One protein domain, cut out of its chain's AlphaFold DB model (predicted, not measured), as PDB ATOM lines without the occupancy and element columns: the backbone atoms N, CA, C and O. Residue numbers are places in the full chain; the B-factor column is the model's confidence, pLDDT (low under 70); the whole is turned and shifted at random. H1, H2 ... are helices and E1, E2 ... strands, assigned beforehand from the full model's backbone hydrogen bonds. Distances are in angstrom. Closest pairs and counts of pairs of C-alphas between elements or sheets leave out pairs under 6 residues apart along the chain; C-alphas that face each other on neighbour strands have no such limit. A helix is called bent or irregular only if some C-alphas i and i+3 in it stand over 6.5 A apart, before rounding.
ATOM      1  N   ASN A  30     -25.697  24.338  39.185       72.62
ATOM      2  CA  ASN A  30     -24.533  23.447  39.129       72.62
ATOM      3  C   ASN A  30     -24.886  21.984  39.401       72.62
ATOM      4  O   ASN A  30     -24.258  21.093  38.832       72.62
ATOM      5  N   ASP A  31     -25.851  21.726  40.284       72.25
ATOM      6  CA  ASP A  31     -26.374  20.379  40.508       72.25
ATOM      7  C   ASP A  31     -27.109  19.897  39.257       72.25
ATOM      8  O   ASP A  31     -26.862  18.793  38.784       72.25
ATOM      9  N   GLU A  32     -27.932  20.760  38.658       76.00
ATOM     10  CA  GLU A  32     -28.608  20.475  37.391       76.00
ATOM     11  C   GLU A  32     -27.608  20.187  36.260       76.00
ATOM     12  O   GLU A  32     -27.775  19.211  35.525       76.00
ATOM     13  N   GLN A  33     -26.529  20.970  36.159       75.19
ATOM     14  CA  GLN A  33     -25.468  20.732  35.179       75.19
ATOM     15  C   GLN A  33     -24.716  19.425  35.454       75.19
ATOM     16  O   GLN A  33     -24.462  18.667  34.522       75.19
ATOM     17  N   PHE A  34     -24.404  19.111  36.717       73.19
ATOM     18  CA  PHE A  34     -23.772  17.840  37.078       73.19
ATOM     19  C   PHE A  34     -24.638  16.644  36.659       73.19
ATOM     20  O   PHE A  34     -24.132  15.695  36.063       73.19
ATOM     21  N   ILE A  35     -25.951  16.698  36.906       71.69
ATOM     22  CA  ILE A  35     -26.890  15.668  36.435       71.69
ATOM     23  C   ILE A  35     -26.834  15.544  34.918       71.69
ATOM     24  O   ILE A  35     -26.821  14.433  34.387       71.69
ATOM     25  N   GLN A  36     -26.842  16.678  34.218       74.12
ATOM     26  CA  GLN A  36     -26.822  16.698  32.765       74.12
ATOM     27  C   GLN A  36     -25.537  16.063  32.222       74.12
ATOM     28  O   GLN A  36     -25.626  15.184  31.368       74.12
ATOM     29  N   ASP A  37     -24.378  16.403  32.785       75.94
ATOM     30  CA  ASP A  37     -23.086  15.828  32.402       75.94
ATOM     31  C   ASP A  37     -23.044  14.311  32.649       75.94
ATOM     32  O   ASP A  37     -22.574  13.548  31.804       75.94
ATOM     33  N   MET A  38     -23.570  13.840  33.787       73.00
ATOM     34  CA  MET A  38     -23.636  12.405  34.093       73.00
ATOM     35  C   MET A  38     -24.582  11.660  33.143       73.00
ATOM     36  O   MET A  38     -24.241  10.576  32.662       73.00
ATOM     37  N   ASN A  39     -25.730  12.257  32.813       68.44
ATOM     38  CA  ASN A  39     -26.655  11.710  31.821       68.44
ATOM     39  C   ASN A  39     -26.023  11.655  30.421       68.44
ATOM     40  O   ASN A  39     -26.196  10.658  29.717       68.44
ATOM     41  N   ASP A  40     -25.262  12.680  30.026       73.12
ATOM     42  CA  ASP A  40     -24.542  12.729  28.747       73.12
ATOM     43  C   ASP A  40     -23.434  11.661  28.668       73.12
ATOM     44  O   ASP A  40     -23.145  11.134  27.589       73.12
ATOM     45  N   LEU A  41     -22.861  11.275  29.813       70.12
ATOM     46  CA  LEU A  41     -21.941  10.138  29.952       70.12
ATOM     47  C   LEU A  41     -22.650   8.772  30.031       70.12
ATOM     48  O   LEU A  41     -21.985   7.738  30.075       70.12
ATOM     49  N   GLY A  42     -23.986   8.746  30.013       67.31
ATOM     50  CA  GLY A  42     -24.794   7.528  30.072       67.31
ATOM     51  C   GLY A  42     -24.956   6.930  31.472       67.31
ATOM     52  O   GLY A  42     -25.484   5.823  31.589       67.31
ATOM     53  N   LEU A  43     -24.533   7.644  32.521       67.12
ATOM     54  CA  LEU A  43     -24.695   7.230  33.913       67.12
ATOM     55  C   LEU A  43     -26.112   7.551  34.399       67.12
ATOM     56  O   LEU A  43     -26.683   8.589  34.070       67.12
ATOM     57  N   PHE A  44     -26.687   6.658  35.204       69.75
ATOM     58  CA  PHE A  44     -28.013   6.874  35.778       69.75
ATOM     59  C   PHE A  44     -27.898   7.660  37.087       69.75
ATOM     60  O   PHE A  44     -27.243   7.204  38.023       69.75
ATOM     61  N   VAL A  45     -28.545   8.823  37.169       66.94
ATOM     62  CA  VAL A  45     -28.556   9.648  38.384       66.94
ATOM     63  C   VAL A  45     -29.791   9.333  39.224       66.94
ATOM     64  O   VAL A  45     -30.909   9.284  38.711       66.94
ATOM     65  N   VAL A  46     -29.587   9.111  40.521       65.81
ATOM     66  CA  VAL A  46     -30.649   8.816  41.491       65.81
ATOM     67  C   VAL A  46     -30.752   9.934  42.512       65.81
ATOM     68  O   VAL A  46     -29.737  10.474  42.944       65.81
ATOM     69  N   ASP A  47     -31.985  10.247  42.901       62.53
ATOM     70  CA  ASP A  47     -32.290  11.150  44.007       62.53
ATOM     71  C   ASP A  47     -32.650  10.311  45.237       62.53
ATOM     72  O   ASP A  47     -33.572   9.488  45.194       62.53
ATOM     73  N   VAL A  48     -31.889  10.478  46.313       56.41
ATOM     74  CA  VAL A  48     -32.135   9.823  47.597       56.41
ATOM     75  C   VAL A  48     -31.966  10.859  48.693       56.41
ATOM     76  O   VAL A  48     -30.891  11.428  48.832       56.41
ATOM     77  N   PHE A  49     -33.012  11.080  49.493       55.06
ATOM     78  CA  PHE A  49     -33.008  12.093  50.557       55.06
ATOM     79  C   PHE A  49     -32.566  13.483  50.065       55.06
ATOM     80  O   PHE A  49     -31.861  14.184  50.781       55.06
ATOM     81  N   GLU A  50     -32.965  13.880  48.848       55.00
ATOM     82  CA  GLU A  50     -32.600  15.181  48.253       55.00
ATOM     83  C   GLU A  50     -31.095  15.312  47.958       55.00
ATOM     84  O   GLU A  50     -30.568  16.402  47.736       55.00
ATOM     85  N   MET A  51     -30.398  14.175  47.920       56.19
ATOM     86  CA  MET A  51     -29.016  14.045  47.491       56.19
ATOM     87  C   MET A  51     -28.976  13.296  46.164       56.19
ATOM     88  O   MET A  51     -29.669  12.295  45.965       56.19
ATOM     89  N   GLN A  52     -28.145  13.784  45.249       65.44
ATOM     90  CA  GLN A  52     -28.024  13.217  43.916       65.44
ATOM     91  C   GLN A  52     -26.737  12.436  43.774       65.44
ATOM     92  O   GLN A  52     -25.651  12.952  44.035       65.44
ATOM     93  N   PHE A  53     -26.872  11.202  43.307       64.00
ATOM     94  CA  PHE A  53     -25.745  10.309  43.105       64.00
ATOM     95  C   PHE A  53     -25.781   9.776  41.681       64.00
ATOM     96  O   PHE A  53     -26.795   9.235  41.239       64.00
ATOM     97  N   ALA A  54     -24.664   9.888  40.965       67.62
ATOM     98  CA  ALA A  54     -24.446   9.053  39.794       67.62
ATOM     99  C   ALA A  54     -24.271   7.616  40.291       67.62
ATOM    100  O   ALA A  54     -23.357   7.338  41.068       67.62
ATOM    101  N   LEU A  55     -25.168   6.720  39.895       70.62
ATOM    102  CA  LEU A  55     -25.121   5.327  40.307       70.62
ATOM    103  C   LEU A  55     -24.014   4.618  39.509       70.62
ATOM    104  O   LEU A  55     -24.149   4.500  38.291       70.62
ATOM    105  N   PRO A  56     -22.933   4.131  40.151       71.94
ATOM    106  CA  PRO A  56     -21.889   3.406  39.435       71.94
ATOM    107  C   PRO A  56     -22.446   2.128  38.794       71.94
ATOM    108  O   PRO A  56     -23.314   1.478  39.385       71.94
ATOM    109  N   ASP A  57     -21.888   1.716  37.651       75.94
ATOM    110  CA  ASP A  57     -22.360   0.558  36.865       75.94
ATOM    111  C   ASP A  57     -22.557  -0.707  37.710       75.94
ATOM    112  O   ASP A  57     -23.563  -1.394  37.586       75.94
ATOM    113  N   VAL A  58     -21.649  -0.979  38.653       72.69
ATOM    114  CA  VAL A  58     -21.732  -2.152  39.543       72.69
ATOM    115  C   VAL A  58     -23.019  -2.156  40.375       72.69
ATOM    116  O   VAL A  58     -23.619  -3.210  40.593       72.69
ATOM    117  N   PHE A  59     -23.454  -0.989  40.849       75.94
ATOM    118  CA  PHE A  59     -24.701  -0.867  41.598       75.94
ATOM    119  C   PHE A  59     -25.909  -0.890  40.667       75.94
ATOM    120  O   PHE A  59     -26.888  -1.568  40.978       75.94
ATOM    121  N   TYR A  60     -25.831  -0.216  39.518       82.81
ATOM    122  CA  TYR A  60     -26.873  -0.270  38.492       82.81
ATOM    123  C   TYR A  60     -27.168  -1.719  38.077       82.81
ATOM    124  O   TYR A  60     -28.322  -2.146  38.119       82.81
ATOM    125  N   ASP A  61     -26.129  -2.505  37.794       85.06
ATOM    126  CA  ASP A  61     -26.222  -3.917  37.425       85.06
ATOM    127  C   ASP A  61     -26.781  -4.781  38.560       85.06
ATOM    128  O   ASP A  61     -27.587  -5.683  38.320       85.06
ATOM    129  N   ALA A  62     -26.403  -4.501  39.812       85.06
ATOM    130  CA  ALA A  62     -26.945  -5.204  40.972       85.06
ATOM    131  C   ALA A  62     -28.456  -4.956  41.136       85.06
ATOM    132  O   ALA A  62     -29.224  -5.906  41.328       85.06
ATOM    133  N   PHE A  63     -28.900  -3.701  41.019       86.31
ATOM    134  CA  PHE A  63     -30.321  -3.353  41.078       86.31
ATOM    135  C   PHE A  63     -31.097  -3.899  39.877       86.31
ATOM    136  O   PHE A  63     -32.196  -4.427  40.060       86.31
ATOM    137  N   LEU A  64     -30.519  -3.838  38.674       89.81
ATOM    138  CA  LEU A  64     -31.106  -4.415  37.469       89.81
ATOM    139  C   LEU A  64     -31.277  -5.926  37.636       89.81
ATOM    140  O   LEU A  64     -32.374  -6.443  37.442       89.81
ATOM    141  N   GLY A  65     -30.241  -6.635  38.088       89.25
ATOM    142  CA  GLY A  65     -30.306  -8.070  38.365       89.25
ATOM    143  C   GLY A  65     -31.401  -8.431  39.375       89.25
ATOM    144  O   GLY A  65     -32.171  -9.367  39.147       89.25
ATOM    145  N   GLY A  66     -31.526  -7.652  40.456       88.00
ATOM    146  CA  GLY A  66     -32.609  -7.795  41.431       88.00
ATOM    147  C   GLY A  66     -33.996  -7.576  40.818       88.00
ATOM    148  O   GLY A  66     -34.889  -8.406  41.000       88.00
ATOM    149  N   TYR A  67     -34.171  -6.508  40.038       91.12
ATOM    150  CA  TYR A  67     -35.427  -6.189  39.358       91.12
ATOM    151  C   TYR A  67     -35.854  -7.286  38.376       91.12
ATOM    152  O   TYR A  67     -37.015  -7.711  38.385       91.12
ATOM    153  N   LEU A  68     -34.924  -7.782  37.553       92.69
ATOM    154  CA  LEU A  68     -35.192  -8.858  36.597       92.69
ATOM    155  C   LEU A  68     -35.624 -10.141  37.320       92.69
ATOM    156  O   LEU A  68     -36.610 -10.764  36.919       92.69
ATOM    157  N   ALA A  69     -34.954 -10.493  38.423       90.38
ATOM    158  CA  ALA A  69     -35.307 -11.653  39.236       90.38
ATOM    159  C   ALA A  69     -36.703 -11.518  39.872       90.38
ATOM    160  O   ALA A  69     -37.506 -12.446  39.786       90.38
ATOM    161  N   MET A  70     -37.023 -10.358  40.459       89.19
ATOM    162  CA  MET A  70     -38.335 -10.100  41.075       89.19
ATOM    163  C   MET A  70     -39.487 -10.168  40.063       89.19
ATOM    164  O   MET A  70     -40.588 -10.597  40.410       89.19
ATOM    165  N   ASN A  71     -39.231  -9.793  38.809       91.44
ATOM    166  CA  ASN A  71     -40.222  -9.799  37.733       91.44
ATOM    167  C   ASN A  71     -40.197 -11.076  36.872       91.44
ATOM    168  O   ASN A  71     -40.904 -11.148  35.867       91.44
ATOM    169  N   ASN A  72     -39.424 -12.100  37.259       92.50
ATOM    170  CA  ASN A  72     -39.255 -13.356  36.514       92.50
ATOM    171  C   ASN A  72     -38.826 -13.156  35.044       92.50
ATOM    172  O   ASN A  72     -39.242 -13.906  34.157       92.50
ATOM    173  N   ILE A  73     -38.002 -12.141  34.775       91.50
ATOM    174  CA  ILE A  73     -37.462 -11.866  33.442       91.50
ATOM    175  C   ILE A  73     -36.205 -12.718  33.245       91.50
ATOM    176  O   ILE A  73     -35.290 -12.693  34.066       91.50
ATOM    177  N   VAL A  74     -36.165 -13.490  32.157       86.75
ATOM    178  CA  VAL A  74     -35.079 -14.433  31.849       86.75
ATOM    179  C   VAL A  74     -34.452 -14.074  30.504       86.75
ATOM    180  O   VAL A  74     -35.152 -14.022  29.495       86.75
ATOM    181  N   GLY A  75     -33.128 -13.894  30.486       85.50
ATOM    182  CA  GLY A  75     -32.372 -13.473  29.302       85.50
ATOM    183  C   GLY A  75     -32.175 -11.956  29.227       85.50
ATOM    184  O   GLY A  75     -32.399 -11.253  30.209       85.50
ATOM    185  N   GLU A  76     -31.730 -11.470  28.067       88.62
ATOM    186  CA  GLU A  76     -31.527 -10.035  27.817       88.62
ATOM    187  C   GLU A  76     -32.857  -9.264  27.929       88.62
ATOM    188  O   GLU A  76     -33.826  -9.631  27.248       88.62
ATOM    189  N   PRO A  77     -32.940  -8.216  28.767       90.69
ATOM    190  CA  PRO A  77     -34.149  -7.417  28.907       90.69
ATOM    191  C   PRO A  77     -34.435  -6.598  27.641       90.69
ATOM    192  O   PRO A  77     -33.545  -6.031  27.012       90.69
ATOM    193  N   SER A  78     -35.712  -6.500  27.276       93.12
ATOM    194  CA  SER A  78     -36.171  -5.599  26.212       93.12
ATOM    195  C   SER A  78     -36.049  -4.125  26.620       93.12
ATOM    196  O   SER A  78     -36.000  -3.795  27.805       93.12
ATOM    197  N   SER A  79     -36.068  -3.219  25.639       87.94
ATOM    198  CA  SER A  79     -36.007  -1.771  25.880       87.94
ATOM    199  C   SER A  79     -37.117  -1.274  26.815       87.94
ATOM    200  O   SER A  79     -36.837  -0.489  27.713       87.94
ATOM    201  N   ASP A  80     -38.339  -1.798  26.680       91.31
ATOM    202  CA  ASP A  80     -39.466  -1.441  27.555       91.31
ATOM    203  C   ASP A  80     -39.243  -1.911  29.002       91.31
ATOM    204  O   ASP A  80     -39.638  -1.242  29.953       91.31
ATOM    205  N   GLN A  81     -38.580  -3.059  29.190       90.31
ATOM    206  CA  GLN A  81     -38.249  -3.582  30.519       90.31
ATOM    207  C   GLN A  81     -37.118  -2.793  31.182       90.31
ATOM    208  O   GLN A  81     -37.163  -2.591  32.393       90.31
ATOM    209  N   ILE A  82     -36.137  -2.331  30.403       88.06
ATOM    210  CA  ILE A  82     -35.096  -1.414  30.883       88.06
ATOM    211  C   ILE A  82     -35.702  -0.064  31.275       88.06
ATOM    212  O   ILE A  82     -35.345   0.481  32.315       88.06
ATOM    213  N   GLU A  83     -36.646   0.456  30.495       86.69
ATOM    214  CA  GLU A  83     -37.327   1.712  30.823       86.69
ATOM    215  C   GLU A  83     -38.177   1.578  32.096       86.69
ATOM    216  O   GLU A  83     -38.091   2.407  33.001       86.69
ATOM    217  N   ALA A  84     -38.926   0.478  32.231       88.75
ATOM    218  CA  ALA A  84     -39.679   0.177  33.448       88.75
ATOM    219  C   ALA A  84     -38.766   0.004  34.677       88.75
ATOM    220  O   ALA A  84     -39.102   0.469  35.766       88.75
ATOM    221  N   PHE A  85     -37.595  -0.620  34.505       89.50
ATOM    222  CA  PHE A  85     -36.578  -0.697  35.551       89.50
ATOM    223  C   PHE A  85     -36.093   0.694  35.970       89.50
ATOM    224  O   PHE A  85     -36.118   1.002  37.159       89.50
ATOM    225  N   LYS A  86     -35.709   1.553  35.019       82.62
ATOM    226  CA  LYS A  86     -35.254   2.924  35.302       82.62
ATOM    227  C   LYS A  86     -36.303   3.738  36.060       82.62
ATOM    228  O   LYS A  86     -35.949   4.483  36.967       82.62
ATOM    229  N   GLN A  87     -37.587   3.552  35.752       82.12
ATOM    230  CA  GLN A  87     -38.687   4.189  36.486       82.12
ATOM    231  C   GLN A  87     -38.861   3.634  37.911       82.12
ATOM    232  O   GLN A  87     -39.233   4.377  38.818       82.12
ATOM    233  N   ALA A  88     -38.585   2.346  38.132       82.56
ATOM    234  CA  ALA A  88     -38.673   1.707  39.447       82.56
ATOM    235  C   ALA A  88     -37.430   1.938  40.328       82.56
ATOM    236  O   ALA A  88     -37.522   1.883  41.558       82.56
ATOM    237  N   LEU A  89     -36.272   2.194  39.714       78.00
ATOM    238  CA  LEU A  89     -34.964   2.244  40.364       78.00
ATOM    239  C   LEU A  89     -34.877   3.259  41.523       78.00
ATOM    240  O   LEU A  89     -34.412   2.852  42.591       78.00
ATOM    241  N   PRO A  90     -35.386   4.507  41.419       70.25
ATOM    242  CA  PRO A  90     -35.404   5.432  42.557       70.25
ATOM    243  C   PRO A  90     -36.157   4.877  43.776       70.25
ATOM    244  O   PRO A  90     -35.676   4.972  44.902       70.25
ATOM    245  N   GLY A  91     -37.303   4.220  43.564       69.25
ATOM    246  CA  GLY A  91     -38.085   3.603  44.643       69.25
ATOM    247  C   GLY A  91     -37.407   2.371  45.253       69.25
ATOM    248  O   GLY A  91     -37.513   2.135  46.459       69.25
ATOM    249  N   MET A  92     -36.674   1.600  44.445       77.06
ATOM    250  CA  MET A  92     -35.876   0.463  44.917       77.06
ATOM    251  C   MET A  92     -34.696   0.920  45.777       77.06
ATOM    252  O   MET A  92     -34.477   0.369  46.854       77.06
ATOM    253  N   ILE A  93     -33.965   1.942  45.327       71.69
ATOM    254  CA  ILE A  93     -32.847   2.532  46.071       71.69
ATOM    255  C   ILE A  93     -33.352   3.180  47.351       71.69
ATOM    256  O   ILE A  93     -32.800   2.904  48.414       71.69
ATOM    257  N   GLY A  94     -34.447   3.942  47.263       63.12
ATOM    258  CA  GLY A  94     -35.168   4.444  48.421       63.12
ATOM    259  C   GLY A  94     -35.415   3.312  49.411       63.12
ATOM    260  O   GLY A  94     -34.867   3.335  50.498       63.12
ATOM    261  N   SER A  95     -36.109   2.247  49.019       64.94
ATOM    262  CA  SER A  95     -36.428   1.123  49.920       64.94
ATOM    263  C   SER A  95     -35.206   0.470  50.593       64.94
ATOM    264  O   SER A  95     -35.311   0.012  51.729       64.94
ATOM    265  N   VAL A  96     -34.050   0.421  49.922       64.44
ATOM    266  CA  VAL A  96     -32.795  -0.119  50.482       64.44
ATOM    267  C   VAL A  96     -32.121   0.864  51.442       64.44
ATOM    268  O   VAL A  96     -31.548   0.440  52.443       64.44
ATOM    269  N   LEU A  97     -32.209   2.162  51.160       57.59
ATOM    270  CA  LEU A  97     -31.622   3.237  51.960       57.59
ATOM    271  C   LEU A  97     -32.579   3.784  53.038       57.59
ATOM    272  O   LEU A  97     -32.237   4.743  53.718       57.59
ATOM    273  N   GLY A  98     -33.754   3.169  53.233       52.22
ATOM    274  CA  GLY A  98     -34.746   3.569  54.249       52.22
ATOM    275  C   GLY A  98     -35.811   4.572  53.773       52.22
ATOM    276  O   GLY A  98     -36.466   5.220  54.579       52.22
ATOM    277  N   GLY A  99     -35.980   4.703  52.463       45.53
ATOM    278  CA  GLY A  99     -36.831   5.650  51.750       45.53
ATOM    279  C   GLY A  99     -38.306   5.631  52.149       45.53
ATOM    280  O   GLY A  99     -38.904   4.595  52.442       45.53
ATOM    281  N   ARG A 100     -38.873   6.843  52.133       50.75
ATOM    282  CA  ARG A 100     -40.201   7.203  52.632       50.75
ATOM    283  C   ARG A 100     -41.327   6.610  51.778       50.75
ATOM    284  O   ARG A 100     -41.409   6.851  50.576       50.75
ATOM    285  N   ASP A 101     -42.233   5.895  52.438       49.19
ATOM    286  CA  ASP A 101     -43.559   5.542  51.920       49.19
ATOM    287  C   ASP A 101     -44.287   6.822  51.437       49.19
ATOM    288  O   ASP A 101     -44.245   7.838  52.137       49.19
ATOM    289  N   PRO A 102     -44.971   6.827  50.277       46.56
ATOM    290  CA  PRO A 102     -45.748   7.976  49.805       46.56
ATOM    291  C   PRO A 102     -46.767   8.504  50.831       46.56
ATOM    292  O   PRO A 102     -47.003   9.708  50.888       46.56
ATOM    293  N   VAL A 103     -47.318   7.643  51.696       45.06
ATOM    294  CA  VAL A 103     -48.190   8.030  52.821       45.06
ATOM    295  C   VAL A 103     -47.397   8.729  53.933       45.06
ATOM    296  O   VAL A 103     -47.897   9.664  54.552       45.06
ATOM    297  N   LEU A 104     -46.142   8.328  54.156       46.53
ATOM    298  CA  LEU A 104     -45.217   8.989  55.084       46.53
ATOM    299  C   LEU A 104     -44.671  10.311  54.525       46.53
ATOM    300  O   LEU A 104     -44.150  11.105  55.294       46.53
ATOM    301  N   SER A 105     -44.795  10.575  53.220       50.38
ATOM    302  CA  SER A 105     -44.336  11.838  52.621       50.38
ATOM    303  C   SER A 105     -45.216  13.045  52.982       50.38
ATOM    304  O   SER A 105     -44.724  14.174  52.973       50.38
ATOM    305  N   GLU A 106     -46.480  12.804  53.358       50.97
ATOM    306  CA  GLU A 106     -47.390  13.801  53.951       50.97
ATOM    307  C   GLU A 106     -47.276  13.888  55.486       50.97
ATOM    308  O   GLU A 106     -47.792  14.828  56.093       50.97
TER     309      GLU A 106
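Overview. This is residues 30 to 106 of the 411 residues of an uncharacterized protein of Bacteroidetes bacterium (UniProt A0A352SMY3). A two-stranded antiparallel hairpin, E1 and E2, sits between helix H1 and H3b, the second arm of bent H3; H2 runs crosswise to both arms. The 77 printed residues, mostly helix, hold H1, E1, E2, H2, H3 in that order. The whole is only just compact, close to loose: radius of gyration of the C-alphas 13.5 A, spans 39 by 34 by 20 A.

Along the chain. H1, residues 30 to 40, begins at C-alpha 30 (-24.533, 23.447, 39.129). E1 is residues 44 to 48, E2 51 to 55. H2, residues 57 to 70, measures 19.7 A. H3, residues 79 to 97, was assigned as one helix by its hydrogen bonds but is bent, C-alphas 87 and 90 being 7.0 A apart; its arms are H3a, residues 79 to 87, and H3b, residues 90 to 97, and H3b ends at C-alpha 97 (-31.622, 3.237, 51.960).

Arrangement. In the hairpin, N 46 and O 53 are within hydrogen-bond range, 2.9 A. The closest C-alphas of H1 and E1 are Ile 35 and Val 45, 6.5 A; of E1 and H3b, Val 46 and Pro 90, 5.9 A. H2 and H3a are close but not clearly touching, about perpendicular at 75 degrees. In H1, H2, H3a and H3b every O i to N i+4 pair is within hydrogen-bond range.

Size, cuts and confidence. The printed part has no cut. Low confidence covers residues 39, 42 to 54, 91 and 94 to 106.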